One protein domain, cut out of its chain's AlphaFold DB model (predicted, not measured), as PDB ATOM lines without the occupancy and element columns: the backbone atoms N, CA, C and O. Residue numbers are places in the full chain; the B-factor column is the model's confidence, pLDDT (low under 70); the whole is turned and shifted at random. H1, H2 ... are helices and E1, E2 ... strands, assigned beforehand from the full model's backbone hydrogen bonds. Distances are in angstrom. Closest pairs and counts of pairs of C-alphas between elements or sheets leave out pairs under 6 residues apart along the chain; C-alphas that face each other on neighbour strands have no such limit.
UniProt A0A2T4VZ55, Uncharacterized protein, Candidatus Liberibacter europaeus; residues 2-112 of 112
ATOM      1  N   PHE A   2     -36.432  -5.768 -67.984       92.06
ATOM      2  CA  PHE A   2     -35.919  -6.890 -68.794       92.06
ATOM      3  C   PHE A   2     -34.763  -6.494 -69.730       92.06
ATOM      4  O   PHE A   2     -33.681  -7.061 -69.626       92.06
ATOM      5  N   VAL A   3     -34.954  -5.469 -70.570       94.19
ATOM      6  CA  VAL A   3     -33.986  -5.078 -71.617       94.19
ATOM      7  C   VAL A   3     -32.593  -4.803 -71.053       94.19
ATOM      8  O   VAL A   3     -31.613  -5.376 -71.516       94.19
ATOM      9  N   GLY A   4     -32.505  -4.006 -69.985       91.06
ATOM     10  CA  GLY A   4     -31.226  -3.719 -69.337       91.06
ATOM     11  C   GLY A   4     -30.544  -4.950 -68.725       91.06
ATOM     12  O   GLY A   4     -29.316  -5.005 -68.702       91.06
ATOM     13  N   ARG A   5     -31.314  -5.945 -68.255       90.75
ATOM     14  CA  ARG A   5     -30.772  -7.212 -67.734       90.75
ATOM     15  C   ARG A   5     -30.262  -8.101 -68.862       90.75
ATOM     16  O   ARG A   5     -29.151  -8.600 -68.744       90.75
ATOM     17  N   LEU A   6     -31.017  -8.234 -69.954       91.12
ATOM     18  CA  LEU A   6     -30.571  -8.957 -71.147       91.12
ATOM     19  C   LEU A   6     -29.302  -8.322 -71.730       91.12
ATOM     20  O   LEU A   6     -28.321  -9.015 -71.959       91.12
ATOM     21  N   PHE A   7     -29.283  -6.998 -71.891       91.81
ATOM     22  CA  PHE A   7     -28.121  -6.270 -72.400       91.81
ATOM     23  C   PHE A   7     -26.872  -6.490 -71.532       91.81
ATOM     24  O   PHE A   7     -25.806  -6.815 -72.050       91.81
ATOM     25  N   LYS A   8     -27.006  -6.390 -70.200       89.69
ATOM     26  CA  LYS A   8     -25.906  -6.683 -69.263       89.69
ATOM     27  C   LYS A   8     -25.489  -8.157 -69.318       89.69
ATOM     28  O   LYS A   8     -24.309  -8.461 -69.220       89.69
ATOM     29  N   TYR A   9     -26.434  -9.075 -69.484       88.75
ATOM     30  CA  TYR A   9     -26.132 -10.497 -69.611       88.75
ATOM     31  C   TYR A   9     -25.313 -10.799 -70.877       88.75
ATOM     32  O   TYR A   9     -24.352 -11.554 -70.803       88.75
ATOM     33  N   LEU A  10     -25.640 -10.155 -72.003       89.19
ATOM     34  CA  LEU A  10     -24.913 -10.314 -73.266       89.19
ATOM     35  C   LEU A  10     -23.521  -9.663 -73.257       89.19
ATOM     36  O   LEU A  10     -22.643 -10.133 -73.963       89.19
ATOM     37  N   LEU A  11     -23.292  -8.587 -72.503       87.69
ATOM     38  CA  LEU A  11     -21.991  -7.896 -72.502       87.69
ATOM     39  C   LEU A  11     -21.063  -8.287 -71.353       87.69
ATOM     40  O   LEU A  11     -19.850  -8.133 -71.467       87.69
ATOM     41  N   GLY A  12     -21.628  -8.754 -70.246       86.06
ATOM     42  CA  GLY A  12     -20.897  -9.012 -69.016       86.06
ATOM     43  C   GLY A  12     -21.313  -8.094 -67.870       86.06
ATOM     44  O   GLY A  12     -22.044  -7.109 -68.012       86.06
ATOM     45  N   ARG A  13     -20.879  -8.471 -66.665       83.81
ATOM     46  CA  ARG A  13     -21.323  -7.824 -65.424       83.81
ATOM     47  C   ARG A  13     -20.466  -6.640 -64.990       83.81
ATOM     48  O   ARG A  13     -20.997  -5.788 -64.274       83.81
ATOM     49  N   TYR A  14     -19.205  -6.637 -65.399       91.12
ATOM     50  CA  TYR A  14     -18.172  -5.706 -64.970       91.12
ATOM     51  C   TYR A  14     -17.692  -4.875 -66.148       91.12
ATOM     52  O   TYR A  14     -17.786  -5.316 -67.293       91.12
ATOM     53  N   ASP A  15     -17.178  -3.693 -65.838       94.19
ATOM     54  CA  ASP A  15     -16.524  -2.850 -66.824       94.19
ATOM     55  C   ASP A  15     -15.107  -3.370 -67.078       94.19
ATOM     56  O   ASP A  15     -14.454  -3.884 -66.169       94.19
ATOM     57  N   PHE A  16     -14.632  -3.275 -68.318       94.44
ATOM     58  CA  PHE A  16     -13.300  -3.751 -68.690       94.44
ATOM     59  C   PHE A  16     -12.739  -3.015 -69.907       94.44
ATOM     60  O   PHE A  16     -13.473  -2.462 -70.730       94.44
ATOM     61  N   TYR A  17     -11.417  -3.060 -70.055       93.81
ATOM     62  CA  TYR A  17     -10.745  -2.651 -71.283       93.81
ATOM     63  C   TYR A  17     -10.586  -3.853 -72.207       93.81
ATOM     64  O   TYR A  17     -10.002  -4.871 -71.838       93.81
ATOM     65  N   LYS A  18     -11.088  -3.733 -73.435       91.38
ATOM     66  CA  LYS A  18     -10.843  -4.709 -74.493       91.38
ATOM     67  C   LYS A  18      -9.651  -4.247 -75.321       91.38
ATOM     68  O   LYS A  18      -9.716  -3.218 -75.991       91.38
ATOM     69  N   ILE A  19      -8.578  -5.029 -75.281       92.69
ATOM     70  CA  ILE A  19      -7.378  -4.810 -76.088       92.69
ATOM     71  C   ILE A  19      -7.549  -5.565 -77.407       92.69
ATOM     72  O   ILE A  19      -7.860  -6.755 -77.419       92.69
ATOM     73  N   ILE A  20      -7.385  -4.864 -78.524       90.62
ATOM     74  CA  ILE A  20      -7.597  -5.394 -79.870       90.62
ATOM     75  C   ILE A  20      -6.334  -5.138 -80.682       90.62
ATOM     76  O   ILE A  20      -6.014  -3.991 -80.990       90.62
ATOM     77  N   LEU A  21      -5.644  -6.205 -81.075       92.38
ATOM     78  CA  LEU A  21      -4.578  -6.108 -82.062       92.38
ATOM     79  C   LEU A  21      -5.202  -6.017 -83.458       92.38
ATOM     80  O   LEU A  21      -5.945  -6.902 -83.880       92.38
ATOM     81  N   LYS A  22      -4.905  -4.935 -84.173       89.00
ATOM     82  CA  LYS A  22      -5.286  -4.731 -85.569       89.00
ATOM     83  C   LYS A  22      -4.042  -4.831 -86.438       89.00
ATOM     84  O   LYS A  22      -3.108  -4.043 -86.282       89.00
ATOM     85  N   THR A  23      -4.079  -5.766 -87.377       89.44
ATOM     86  CA  THR A  23      -3.010  -5.993 -88.350       89.44
ATOM     87  C   THR A  23      -3.540  -5.701 -89.746       89.44
ATOM     88  O   THR A  23      -4.571  -6.242 -90.137       89.44
ATOM     89  N   SER A  24      -2.839  -4.851 -90.492       86.25
ATOM     90  CA  SER A  24      -3.143  -4.547 -91.893       86.25
ATOM     91  C   SER A  24      -1.853  -4.611 -92.704       86.25
ATOM     92  O   SER A  24      -1.044  -3.680 -92.685       86.25
ATOM     93  N   GLY A  25      -1.625  -5.738 -93.378       86.88
ATOM     94  CA  GLY A  25      -0.329  -6.038 -93.986       86.88
ATOM     95  C   GLY A  25       0.771  -6.088 -92.921       86.88
ATOM     96  O   GLY A  25       0.670  -6.847 -91.960       86.88
ATOM     97  N   LYS A  26       1.808  -5.253 -93.071       85.44
ATOM     98  CA  LYS A  26       2.905  -5.129 -92.092       85.44
ATOM     99  C   LYS A  26       2.589  -4.186 -90.925       85.44
ATOM    100  O   LYS A  26       3.296  -4.217 -89.924       85.44
ATOM    101  N   LEU A  27       1.553  -3.353 -91.036       85.69
ATOM    102  CA  LEU A  27       1.207  -2.384 -89.999       85.69
ATOM    103  C   LEU A  27       0.496  -3.078 -88.840       85.69
ATOM    104  O   LEU A  27      -0.503  -3.775 -89.046       85.69
ATOM    105  N   LYS A  28       0.979  -2.828 -87.623       91.00
ATOM    106  CA  LYS A  28       0.352  -3.277 -86.381       91.00
ATOM    107  C   LYS A  28      -0.120  -2.071 -85.579       91.00
ATOM    108  O   LYS A  28       0.543  -1.043 -85.476       91.00
ATOM    109  N   SER A  29      -1.305  -2.186 -85.005       91.75
ATOM    110  CA  SER A  29      -1.812  -1.212 -84.045       91.75
ATOM    111  C   SER A  29      -2.578  -1.924 -82.951       91.75
ATOM    112  O   SER A  29      -3.223  -2.944 -83.194       91.75
ATOM    113  N   VAL A  30      -2.511  -1.388 -81.742       93.31
ATOM    114  CA  VAL A  30      -3.341  -1.826 -80.629       93.31
ATOM    115  C   VAL A  30      -4.430  -0.794 -80.423       93.31
ATOM    116  O   VAL A  30      -4.159   0.382 -80.199       93.31
ATOM    117  N   ALA A  31      -5.674  -1.243 -80.513       90.56
ATOM    118  CA  ALA A  31      -6.825  -0.467 -80.108       90.56
ATOM    119  C   ALA A  31      -7.246  -0.881 -78.696       90.56
ATOM    120  O   ALA A  31      -7.410  -2.068 -78.412       90.56
ATOM    121  N   ILE A  32      -7.450   0.102 -77.830       92.12
ATOM    122  CA  ILE A  32      -8.044  -0.072 -76.509       92.12
ATOM    123  C   ILE A  32      -9.477   0.441 -76.601       92.12
ATOM    124  O   ILE A  32      -9.713   1.610 -76.920       92.12
ATOM    125  N   GLN A  33     -10.430  -0.448 -76.347       91.25
ATOM    126  CA  GLN A  33     -11.848  -0.125 -76.269       91.25
ATOM    127  C   GLN A  33     -12.300  -0.166 -74.808       91.25
ATOM    128  O   GLN A  33     -12.148  -1.191 -74.142       91.25
ATOM    129  N   SER A  34     -12.897   0.920 -74.321       92.88
ATOM    130  CA  SER A  34     -13.515   0.963 -72.992       92.88
ATOM    131  C   SER A  34     -14.920   0.364 -73.034       92.88
ATOM    132  O   SER A  34     -15.828   0.949 -73.627       92.88
ATOM    133  N   VAL A  35     -15.125  -0.779 -72.386       91.44
ATOM    134  CA  VAL A  35     -16.458  -1.349 -72.147       91.44
ATOM    135  C   VAL A  35     -16.942  -0.836 -70.793       91.44
ATOM    136  O   VAL A  35     -16.781  -1.498 -69.774       91.44
ATOM    137  N   ASN A  36     -17.467   0.395 -70.783       92.94
ATOM    138  CA  ASN A  36     -17.767   1.152 -69.562       92.94
ATOM    139  C   ASN A  36     -19.283   1.190 -69.275       92.94
ATOM    140  O   ASN A  36     -19.951   2.198 -69.490       92.94
ATOM    141  N   ILE A  37     -19.879   0.072 -68.863       89.56
ATOM    142  CA  ILE A  37     -21.335  -0.082 -68.675       89.56
ATOM    143  C   ILE A  37     -21.793   0.506 -67.326       89.56
ATOM    144  O   ILE A  37     -22.887   1.079 -67.214       89.56
ATOM    145  N   GLY A  38     -20.989   0.313 -66.283       90.50
ATOM    146  CA  GLY A  38     -21.173   0.794 -64.919       90.50
ATOM    147  C   GLY A  38     -20.699   2.230 -64.729       90.50
ATOM    148  O   GLY A  38     -21.333   2.971 -63.970       90.50
ATOM    149  N   GLY A  39     -19.700   2.662 -65.498       93.06
ATOM    150  CA  GLY A  39     -19.080   3.978 -65.358       93.06
ATOM    151  C   GLY A  39     -17.865   3.959 -64.434       93.06
ATOM    152  O   GLY A  39     -17.585   4.993 -63.843       93.06
ATOM    153  N   THR A  40     -17.210   2.808 -64.242       95.75
ATOM    154  CA  THR A  40     -16.096   2.666 -63.288       95.75
ATOM    155  C   THR A  40     -14.714   2.743 -63.935       95.75
ATOM    156  O   THR A  40     -13.724   2.605 -63.227       95.75
ATOM    157  N   LEU A  41     -14.623   2.886 -65.262       95.50
ATOM    158  CA  LEU A  41     -13.337   3.017 -65.960       95.50
ATOM    159  C   LEU A  41     -12.876   4.475 -66.013       95.50
ATOM    160  O   LEU A  41     -13.684   5.361 -66.292       95.50
ATOM    161  N   ASP A  42     -11.569   4.684 -65.849       93.50
ATOM    162  CA  ASP A  42     -10.925   6.002 -65.931       93.50
ATOM    163  C   ASP A  42     -10.854   6.552 -67.362       93.50
ATOM    164  O   ASP A  42     -10.829   7.763 -67.574       93.50
ATOM    165  N   TYR A  43     -10.830   5.666 -68.363       91.00
ATOM    166  CA  TYR A  43     -10.821   6.043 -69.772       91.00
ATOM    167  C   TYR A  43     -12.108   5.626 -70.484       91.00
ATOM    168  O   TYR A  43     -12.542   4.473 -70.423       91.00
ATOM    169  N   GLY A  44     -12.651   6.570 -71.256       90.19
ATOM    170  CA  GLY A  44     -13.809   6.381 -72.116       90.19
ATOM    171  C   GLY A  44     -15.148   6.595 -71.399       90.19
ATOM    172  O   GLY A  44     -15.289   6.340 -70.202       90.19
ATOM    173  N   PRO A  45     -16.166   7.085 -72.119       91.56
ATOM    174  CA  PRO A  45     -17.430   7.480 -71.519       91.56
ATOM    175  C   PRO A  45     -18.232   6.266 -71.061       91.56
ATOM    176  O   PRO A  45     -18.215   5.206 -71.694       91.56
ATOM    177  N   LYS A  46     -19.035   6.463 -70.014       91.50
ATOM    178  CA  LYS A  46     -20.064   5.499 -69.634       91.50
ATOM    179  C   LYS A  46     -21.023   5.266 -70.804       91.50
ATOM    180  O   LYS A  46     -21.619   6.201 -71.341       91.50
ATOM    181  N   TRP A  47     -21.206   4.008 -71.176       90.75
ATOM    182  CA  TRP A  47     -22.105   3.606 -72.245       90.75
ATOM    183  C   TRP A  47     -23.562   3.863 -71.862       90.75
ATOM    184  O   TRP A  47     -24.029   3.488 -70.781       90.75
ATOM    185  N   LYS A  48     -24.324   4.446 -72.792       89.44
ATOM    186  CA  LYS A  48     -25.771   4.590 -72.631       89.44
ATOM    187  C   LYS A  48     -26.443   3.228 -72.802       89.44
ATOM    188  O   LYS A  48     -26.429   2.646 -73.890       89.44
ATOM    189  N   ARG A  49     -27.038   2.724 -71.719       89.06
ATOM    190  CA  ARG A  49     -27.763   1.448 -71.708       89.06
ATOM    191  C   ARG A  49     -29.064   1.566 -72.519       89.06
ATOM    192  O   ARG A  49     -29.789   2.539 -72.309       89.06
ATOM    193  N   PRO A  50     -29.387   0.594 -73.388       92.44
ATOM    194  CA  PRO A  50     -30.683   0.557 -74.045       92.44
ATOM    195  C   PRO A  50     -31.793   0.190 -73.057       92.44
ATOM    196  O   PRO A  50     -31.594  -0.582 -72.112       92.44
ATOM    197  N   ASP A  51     -32.984   0.710 -73.309       94.81
ATOM    198  CA  ASP A  51     -34.207   0.419 -72.559       94.81
ATOM    199  C   ASP A  51     -35.275  -0.279 -73.416       94.81
ATOM    200  O   ASP A  51     -36.220  -0.841 -72.858       94.81
ATOM    201  N   ARG A  52     -35.084  -0.341 -74.744       96.38
ATOM    202  CA  ARG A  52     -36.013  -0.966 -75.689       96.38
ATOM    203  C   ARG A  52     -35.306  -1.864 -76.705       96.38
ATOM    204  O   ARG A  52     -34.271  -1.504 -77.261       96.38
ATOM    205  N   ILE A  53     -35.917  -3.013 -76.987       97.19
ATOM    206  CA  ILE A  53     -35.555  -3.896 -78.103       97.19
ATOM    207  C   ILE A  53     -36.416  -3.507 -79.306       97.19
ATOM    208  O   ILE A  53     -37.631  -3.386 -79.172       97.19
ATOM    209  N   HIS A  54     -35.789  -3.287 -80.458       96.69
ATOM    210  CA  HIS A  54     -36.477  -3.039 -81.724       96.69
ATOM    211  C   HIS A  54     -36.830  -4.339 -82.441       96.69
ATOM    212  O   HIS A  54     -37.934  -4.461 -82.959       96.69
ATOM    213  N   SER A  55     -35.912  -5.305 -82.461       96.19
ATOM    214  CA  SER A  55     -36.147  -6.603 -83.091       96.19
ATOM    215  C   SER A  55     -35.223  -7.685 -82.538       96.19
ATOM    216  O   SER A  55     -34.135  -7.404 -82.030       96.19
ATOM    217  N   ILE A  56     -35.690  -8.928 -82.643       94.94
ATOM    218  CA  ILE A  56     -34.931 -10.151 -82.383       94.94
ATOM    219  C   ILE A  56     -35.174 -11.051 -83.585       94.94
ATOM    220  O   ILE A  56     -36.301 -11.486 -83.800       94.94
ATOM    221  N   ASN A  57     -34.133 -11.321 -84.363       94.44
ATOM    222  CA  ASN A  57     -34.240 -12.103 -85.590       94.44
ATOM    223  C   ASN A  57     -33.169 -13.190 -85.620       94.44
ATOM    224  O   ASN A  57     -32.094 -13.034 -85.043       94.44
ATOM    225  N   ARG A  58     -33.423 -14.289 -86.335       92.31
ATOM    226  CA  ARG A  58     -32.321 -15.161 -86.761       92.31
ATOM    227  C   ARG A  58     -31.497 -14.423 -87.807       92.31
ATOM    228  O   ARG A  58     -32.054 -13.781 -88.694       92.31
ATOM    229  N   ARG A  59     -30.176 -14.528 -87.715       87.62
ATOM    230  CA  ARG A  59     -29.281 -13.942 -88.711       87.62
ATOM    231  C   ARG A  59     -29.381 -14.753 -90.005       87.62
ATOM    232  O   ARG A  59     -29.166 -15.963 -89.987       87.62
ATOM    233  N   ASN A  60     -29.683 -14.092 -91.120       85.12
ATOM    234  CA  ASN A  60     -29.818 -14.749 -92.423       85.12
ATOM    235  C   ASN A  60     -28.566 -15.570 -92.766       85.12
ATOM    236  O   ASN A  60     -27.445 -15.082 -92.625       85.12
ATOM    237  N   GLY A  61     -28.766 -16.816 -93.201       86.62
ATOM    238  CA  GLY A  61     -27.678 -17.747 -93.522       86.62
ATOM    239  C   GLY A  61     -27.051 -18.464 -92.319       86.62
ATOM    240  O   GLY A  61     -26.150 -19.273 -92.514       86.62
ATOM    241  N   PHE A  62     -27.522 -18.224 -91.089       83.25
ATOM    242  CA  PHE A  62     -27.034 -18.905 -89.886       83.25
ATOM    243  C   PHE A  62     -28.172 -19.641 -89.174       83.25
ATOM    244  O   PHE A  62     -29.183 -19.046 -88.803       83.25
ATOM    245  N   SER A  63     -27.996 -20.939 -88.922       84.88
ATOM    246  CA  SER A  63     -29.024 -21.776 -88.282       84.88
ATOM    247  C   SER A  63     -29.200 -21.486 -86.789       84.88
ATOM    248  O   SER A  63     -30.290 -21.651 -86.239       84.88
ATOM    249  N   ASN A  64     -28.137 -21.027 -86.129       89.44
ATOM    250  CA  ASN A  64     -28.061 -20.901 -84.676       89.44
ATOM    251  C   ASN A  64     -27.608 -19.518 -84.193       89.44
ATOM    252  O   ASN A  64     -27.297 -19.359 -83.016       89.44
ATOM    253  N   THR A  65     -27.587 -18.510 -85.064       93.00
ATOM    254  CA  THR A  65     -27.210 -17.142 -84.685       93.00
ATOM    255  C   THR A  65     -28.444 -16.260 -84.591       93.00
ATOM    256  O   THR A  65     -29.226 -16.163 -85.537       93.00
ATOM    257  N   ILE A  66     -28.599 -15.594 -83.451       93.31
ATOM    258  CA  ILE A  66     -29.634 -14.593 -83.196       93.31
ATOM    259  C   ILE A  66     -28.989 -13.212 -83.282       93.31
ATOM    260  O   ILE A  66     -27.859 -13.024 -82.841       93.31
ATOM    261  N   GLU A  67     -29.702 -12.250 -83.845       95.19
ATOM    262  CA  GLU A  67     -29.351 -10.836 -83.868       95.19
ATOM    263  C   GLU A  67     -30.429 -10.038 -83.129       95.19
ATOM    264  O   GLU A  67     -31.626 -10.201 -83.380       95.19
ATOM    265  N   VAL A  68     -30.002  -9.191 -82.191       95.25
ATOM    266  CA  VAL A  68     -30.869  -8.329 -81.387       95.25
ATOM    267  C   VAL A  68     -30.488  -6.878 -81.625       95.25
ATOM    268  O   VAL A  68     -29.369  -6.449 -81.324       95.25
ATOM    269  N   ILE A  69     -31.454  -6.107 -82.117       96.19
ATOM    270  CA  ILE A  69     -31.314  -4.670 -82.330       96.19
ATOM    271  C   ILE A  69     -31.987  -3.956 -81.164       96.19
ATOM    272  O   ILE A  69     -33.184  -4.124 -80.928       96.19
ATOM    273  N   PHE A  70     -31.230  -3.133 -80.444       95.69
ATOM    274  CA  PHE A  70     -31.755  -2.273 -79.386       95.69
ATOM    275  C   PHE A  70     -31.753  -0.813 -79.828       95.69
ATOM    276  O   PHE A  70     -31.084  -0.416 -80.785       95.69
ATOM    277  N   ASN A  71     -32.505   0.020 -79.116       94.56
ATOM    278  CA  ASN A  71     -32.439   1.458 -79.329       94.56
ATOM    279  C   ASN A  71     -31.056   2.025 -78.958       94.56
ATOM    280  O   ASN A  71     -30.234   1.372 -78.318       94.56
ATOM    281  N   GLY A  72     -30.778   3.257 -79.384       90.12
ATOM    282  CA  GLY A  72     -29.484   3.898 -79.126       90.12
ATOM    283  C   GLY A  72     -28.337   3.383 -80.000       90.12
ATOM    284  O   GLY A  72     -27.195   3.745 -79.748       90.12
ATOM    285  N   GLY A  73     -28.624   2.588 -81.038       92.12
ATOM    286  CA  GLY A  73     -27.635   2.158 -82.032       92.12
ATOM    287  C   GLY A  73     -26.909   0.855 -81.700       92.12
ATOM    288  O   GLY A  73     -25.898   0.553 -82.333       92.12
ATOM    289  N   TRP A  74     -27.410   0.085 -80.734       94.19
ATOM    290  CA  TRP A  74     -26.863  -1.223 -80.384       94.19
ATOM    291  C   TRP A  74     -27.392  -2.314 -81.313       94.19
ATOM    292  O   TRP A  74     -28.601  -2.499 -81.445       94.19
ATOM    293  N   ASN A  75     -26.477  -3.084 -81.892       95.38
ATOM    294  CA  ASN A  75     -26.777  -4.341 -82.561       95.38
ATOM    295  C   ASN A  75     -25.820  -5.416 -82.030       95.38
ATOM    296  O   ASN A  75     -24.598  -5.288 -82.155       95.38
ATOM    297  N   ILE A  76     -26.384  -6.450 -81.409       94.31
ATOM    298  CA  ILE A  76     -25.640  -7.558 -80.814       94.31
ATOM    299  C   ILE A  76     -26.120  -8.846 -81.462       94.31
ATOM    300  O   ILE A  76     -27.310  -9.149 -81.428       94.31
ATOM    301  N   SER A  77     -25.191  -9.634 -81.992       94.62
ATOM    302  CA  SER A  77     -25.485 -11.000 -82.407       94.62
ATOM    303  C   SER A  77     -24.880 -11.990 -81.431       94.62
ATOM    304  O   SER A  77     -23.855 -11.715 -80.806       94.62
ATOM    305  N   PHE A  78     -25.521 -13.139 -81.273       91.69
ATOM    306  CA  PHE A  78     -24.954 -14.238 -80.520       91.69
ATOM    307  C   PHE A  78     -25.347 -15.585 -81.105       91.69
ATOM    308  O   PHE A  78     -26.493 -15.809 -81.505       91.69
ATOM    309  N   ARG A  79     -24.377 -16.495 -81.148       89.62
ATOM    310  CA  ARG A  79     -24.601 -17.875 -81.570       89.62
ATOM    311  C   ARG A  79     -24.974 -18.736 -80.375       89.62
ATOM    312  O   ARG A  79     -24.224 -18.815 -79.401       89.62
ATOM    313  N   LEU A  80     -26.103 -19.416 -80.507       86.00
ATOM    314  CA  LEU A  80     -26.574 -20.446 -79.605       86.00
ATOM    315  C   LEU A  80     -25.804 -21.738 -79.867       86.00
ATOM    316  O   LEU A  80     -25.887 -22.312 -80.954       86.00
ATOM    317  N   HIS A  81     -25.048 -22.205 -78.882       78.69
ATOM    318  CA  HIS A  81     -24.419 -23.516 -78.958       78.69
ATOM    319  C   HIS A  81     -24.446 -24.209 -77.600       78.69
ATOM    320  O   HIS A  81     -24.467 -23.554 -76.554       78.69
ATOM    321  N   ASN A  82     -24.472 -25.540 -77.636       70.38
ATOM    322  CA  ASN A  82     -24.400 -26.340 -76.424       70.38
ATOM    323  C   ASN A  82     -22.972 -26.288 -75.872       70.38
ATOM    324  O   ASN A  82     -22.005 -26.290 -76.640       70.38
ATOM    325  N   ALA A  83     -22.827 -26.197 -74.554       62.41
ATOM    326  CA  ALA A  83     -21.525 -25.969 -73.941       62.41
ATOM    327  C   ALA A  83     -20.652 -27.223 -73.838       62.41
ATOM    328  O   ALA A  83     -19.456 -27.078 -73.555       62.41
ATOM    329  N   SER A  84     -21.249 -28.397 -74.046       65.06
ATOM    330  CA  SER A  84     -20.698 -29.712 -73.739       65.06
ATOM    331  C   SER A  84     -20.913 -30.708 -74.878       65.06
ATOM    332  O   SER A  84     -21.877 -30.618 -75.638       65.06
ATOM    333  N   SER A  85     -19.996 -31.673 -74.976       64.19
ATOM    334  CA  SER A  85     -20.108 -32.851 -75.845       64.19
ATOM    335  C   SER A  85     -21.103 -33.895 -75.315       64.19
ATOM    336  O   SER A  85     -21.562 -34.743 -76.075       64.19
ATOM    337  N   LYS A  86     -21.453 -33.832 -74.025       64.88
ATOM    338  CA  LYS A  86     -22.535 -34.597 -73.384       64.88
ATOM    339  C   LYS A  86     -23.834 -33.787 -73.409       64.88
ATOM    340  O   LYS A  86     -23.793 -32.561 -73.325       64.88
ATOM    341  N   VAL A  87     -24.983 -34.462 -73.469       59.88
ATOM    342  CA  VAL A  87     -26.302 -33.815 -73.378       59.88
ATOM    343  C   VAL A  87     -26.502 -33.279 -71.958       59.88
ATOM    344  O   VAL A  87     -26.884 -34.010 -71.052       59.88
ATOM    345  N   GLU A  88     -26.227 -31.996 -71.768       66.94
ATOM    346  CA  GLU A  88     -26.533 -31.237 -70.555       66.94
ATOM    347  C   GLU A  88     -27.208 -29.911 -70.939       66.94
ATOM    348  O   GLU A  88     -27.020 -29.426 -72.059       66.94
ATOM    349  N   PRO A  89     -28.018 -29.314 -70.047       58.62
ATOM    350  CA  PRO A  89     -28.671 -28.035 -70.296       58.62
ATOM    351  C   PRO A  89     -27.673 -26.884 -70.099       58.62
ATOM    352  O   PRO A  89     -27.775 -26.110 -69.149       58.62
ATOM    353  N   SER A  90     -26.685 -26.767 -70.987       64.81
ATOM    354  CA  SER A  90     -25.668 -25.723 -70.914       64.81
ATOM    355  C   SER A  90     -25.691 -24.845 -72.166       64.81
ATOM    356  O   SER A  90     -25.277 -25.217 -73.259       64.81
ATOM    357  N   LEU A  91     -26.199 -23.624 -72.007       68.75
ATOM    358  CA  LEU A  91     -26.340 -22.675 -73.105       68.75
ATOM    359  C   LEU A  91     -25.158 -21.709 -73.127       68.75
ATOM    360  O   LEU A  91     -25.014 -20.884 -72.223       68.75
ATOM    361  N   LYS A  92     -24.318 -21.787 -74.161       75.62
ATOM    362  CA  LYS A  92     -23.269 -20.792 -74.402       75.62
ATOM    363  C   LYS A  92     -23.708 -19.823 -75.492       75.62
ATOM    364  O   LYS A  92     -24.181 -20.217 -76.560       75.62
ATOM    365  N   PHE A  93     -23.497 -18.543 -75.211       78.81
ATOM    366  CA  PHE A  93     -23.684 -17.454 -76.156       78.81
ATOM    367  C   PHE A  93     -22.312 -16.960 -76.604       78.81
ATOM    368  O   PHE A  93     -21.564 -16.387 -75.819       78.81
ATOM    369  N   ASP A  94     -21.974 -17.201 -77.864       86.44
ATOM    370  CA  ASP A  94     -20.812 -16.573 -78.500       86.44
ATOM    371  C   ASP A  94     -21.256 -15.212 -79.034       86.44
ATOM    372  O   ASP A  94     -22.004 -15.158 -80.010       86.44
ATOM    373  N   ILE A  95     -20.894 -14.143 -78.319       89.94
ATOM    374  CA  ILE A  95     -21.423 -12.790 -78.511       89.94
ATOM    375  C   ILE A  95     -20.519 -11.966 -79.430       89.94
ATOM    376  O   ILE A  95     -19.310 -11.871 -79.229       89.94
ATOM    377  N   GLN A  96     -21.139 -11.269 -80.380       90.56
ATOM    378  CA  GLN A  96     -20.501 -10.318 -81.279       90.56
ATOM    379  C   GLN A  96     -21.240  -8.976 -81.257       90.56
ATOM    380  O   GLN A  96     -22.450  -8.897 -81.486       90.56
ATOM    381  N   LEU A  97     -20.493  -7.894 -81.030       89.44
ATOM    382  CA  LEU A  97     -20.987  -6.527 -81.176       89.44
ATOM    383  C   LEU A  97     -20.983  -6.152 -82.662       89.44
ATOM    384  O   LEU A  97     -19.953  -5.753 -83.195       89.44
ATOM    385  N   VAL A  98     -22.130  -6.297 -83.329       91.25
ATOM    386  CA  VAL A  98     -22.287  -5.970 -84.757       91.25
ATOM    387  C   VAL A  98     -22.222  -4.460 -84.964       91.25
ATOM    388  O   VAL A  98     -21.570  -3.977 -85.886       91.25
ATOM    389  N   LYS A  99     -22.888  -3.705 -84.087       89.62
ATOM    390  CA  LYS A  99     -22.843  -2.245 -84.074       89.62
ATOM    391  C   LYS A  99     -22.913  -1.729 -82.649       89.62
ATOM    392  O   LYS A  99     -23.727  -2.186 -81.845       89.62
ATOM    393  N   THR A 100     -22.075  -0.745 -82.366       89.00
ATOM    394  CA  THR A 100     -22.106   0.021 -81.127       89.00
ATOM    395  C   THR A 100     -22.446   1.483 -81.424       89.00
ATOM    396  O   THR A 100     -22.266   1.941 -82.558       89.00
ATOM    397  N   PRO A 101     -22.922   2.249 -80.429       85.50
ATOM    398  CA  PRO A 101     -23.032   3.698 -80.546       85.50
ATOM    399  C   PRO A 101     -21.671   4.335 -80.868       85.50
ATOM    400  O   PRO A 101     -20.624   3.754 -80.593       85.50
ATOM    401  N   ILE A 102     -21.679   5.559 -81.404       73.06
ATOM    402  CA  ILE A 102     -20.454   6.283 -81.802       73.06
ATOM    403  C   ILE A 102     -19.557   6.597 -80.590       73.06
ATOM    404  O   ILE A 102     -18.338   6.667 -80.711       73.06
ATOM    405  N   ASN A 103     -20.146   6.739 -79.399       72.00
ATOM    406  CA  ASN A 103     -19.441   7.185 -78.203       72.00
ATOM    407  C   ASN A 103     -19.019   6.023 -77.283       72.00
ATOM    408  O   ASN A 103     -19.493   5.923 -76.154       72.00
ATOM    409  N   THR A 104     -18.172   5.111 -77.769       69.62
ATOM    410  CA  THR A 104     -17.714   3.938 -76.989       69.62
ATOM    411  C   THR A 104     -16.259   3.982 -76.523       69.62
ATOM    412  O   THR A 104     -15.778   2.966 -76.035       69.62
ATOM    413  N   GLY A 105     -15.571   5.124 -76.636       75.50
ATOM    414  CA  GLY A 105     -14.198   5.302 -76.144       75.50
ATOM    415  C   GLY A 105     -13.198   4.355 -76.813       75.50
ATOM    416  O   GLY A 105     -12.937   3.251 -76.338       75.50
ATOM    417  N   PHE A 106     -12.627   4.793 -77.934       84.50
ATOM    418  CA  PHE A 106     -11.600   4.048 -78.660       84.50
ATOM    419  C   PHE A 106     -10.301   4.842 -78.674       84.50
ATOM    420  O   PHE A 106     -10.266   5.964 -79.166       84.50
ATOM    421  N   HIS A 107      -9.234   4.248 -78.151       86.88
ATOM    422  CA  HIS A 107      -7.872   4.748 -78.314       86.88
ATOM    423  C   HIS A 107      -7.102   3.804 -79.235       86.88
ATOM    424  O   HIS A 107      -7.274   2.592 -79.129       86.88
ATOM    425  N   SER A 108      -6.280   4.322 -80.147       85.50
ATOM    426  CA  SER A 108      -5.442   3.493 -81.023       85.50
ATOM    427  C   SER A 108      -3.987   3.920 -80.924       85.50
ATOM    428  O   SER A 108      -3.662   5.079 -81.161       85.50
ATOM    429  N   ILE A 109      -3.123   2.957 -80.625       88.19
ATOM    430  CA  ILE A 109      -1.677   3.109 -80.522       88.19
ATOM    431  C   ILE A 109      -1.065   2.357 -81.701       88.19
ATOM    432  O   ILE A 109      -1.333   1.169 -81.895       88.19
ATOM    433  N   ARG A 110      -0.260   3.035 -82.525       84.69
ATOM    434  CA  ARG A 110       0.530   2.354 -83.560       84.69
ATOM    435  C   ARG A 110       1.697   1.637 -82.894       84.69
ATOM    436  O   ARG A 110       2.359   2.224 -82.046       84.69
ATOM    437  N   ILE A 111       1.938   0.393 -83.289       83.38
ATOM    438  CA  ILE A 111       3.096  -0.376 -82.838       83.38
ATOM    439  C   ILE A 111       3.987  -0.566 -84.059       83.38
ATOM    440  O   ILE A 111       3.531  -1.094 -85.076       83.38
ATOM    441  N   VAL A 112       5.205  -0.033 -83.959       67.19
ATOM    442  CA  VAL A 112       6.241  -0.078 -84.999       67.19
ATOM    443  C   VAL A 112       6.866  -1.465 -85.052       67.19
ATOM    444  O   VAL A 112       7.053  -2.058 -83.966       67.19
TER     445      VAL A 112
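Overview. This is residues 2 to 112 of the 112 residues of an uncharacterized protein of Candidatus Liberibacter europaeus (UniProt A0A2T4VZ55). Two separate antiparallel sheets make two lobes, set like the legs of a V: the four-stranded sheet E3 E4 E5 E6 with helix H1 packed on one face, and the three-stranded sheet E1 E2 E7. Three links, residues 12 to 15, 36 to 52 and 100 to 105, join the lobes near one end, and the space between the legs is open towards the other. The printed part has 111 residues with one named helix and seven named strands, in the order H1 E1 E2 E3 E4 E5 E6 E7. The class is mostly strand; the whole is only just loose, close to compact, with a radius of gyration of the C-alphas of 16.1 A and spans of 47 by 34 by 26 A.

Along the chain. Find C-alpha 2 at (-35.919, -6.890, -68.794); from there H1 runs through residues 2 to 11, 14.4 A. E1, residues 16 to 24, begins at C-alpha 16 at (-13.300, -3.751, -68.690) and covers 25.3 A; E2, residues 27 to 35, covers 25.1 A. Read on to E3, residues 53 to 58, 14.6 A, and E4, residues 65 to 70, 16.4 A. E5, residues 75 to 82, covers 23.0 A and E6, residues 91 to 99, 23.5 A. E7, residues 106 to 111, covers 15.9 A and ends at C-alpha 111 at (3.096, -0.376, -82.838).

Arrangement. Look first at the strongly twisted sheet E3 E4 E5 E6, a meander, each strand the antiparallel neighbour of the one before. N 57 and O 67, 2.9 A, are within hydrogen-bond range in the hairpin E3 and E4, N 66 and O 78, 2.9 A, in E4 and E5, and N 96 and O 77, 2.8 A, in E5 and E6. H1 is on one face, two layers of helix and sheet, at a height over the sheet of 8.6 A; the C-alphas of Leu 10 and Ile 95, its closest to E6, are 6.8 A apart. In H1 every O i to N i+4 pair is within hydrogen-bond range. In the strongly twisted sheet E1 E2 E7, E2 is the inner strand: check N 20 and O 31, 2.8 A, in the hairpin E1 and E2, and N 109 and O 30, 2.8 A, between antiparallel E2 and E7. Each strand of this sheet is apart from each strand of the other.

Size, cuts and confidence. The C-alphas farthest apart are those of Val 87 and Val 112, 48.3 A. The printed part has no cut, and the one long link is residues 36 to 52, between E2 and E3. The mean pLDDT of the printed part is 87.2; look for values under 70 at residues 83 to 91, 104 and 112.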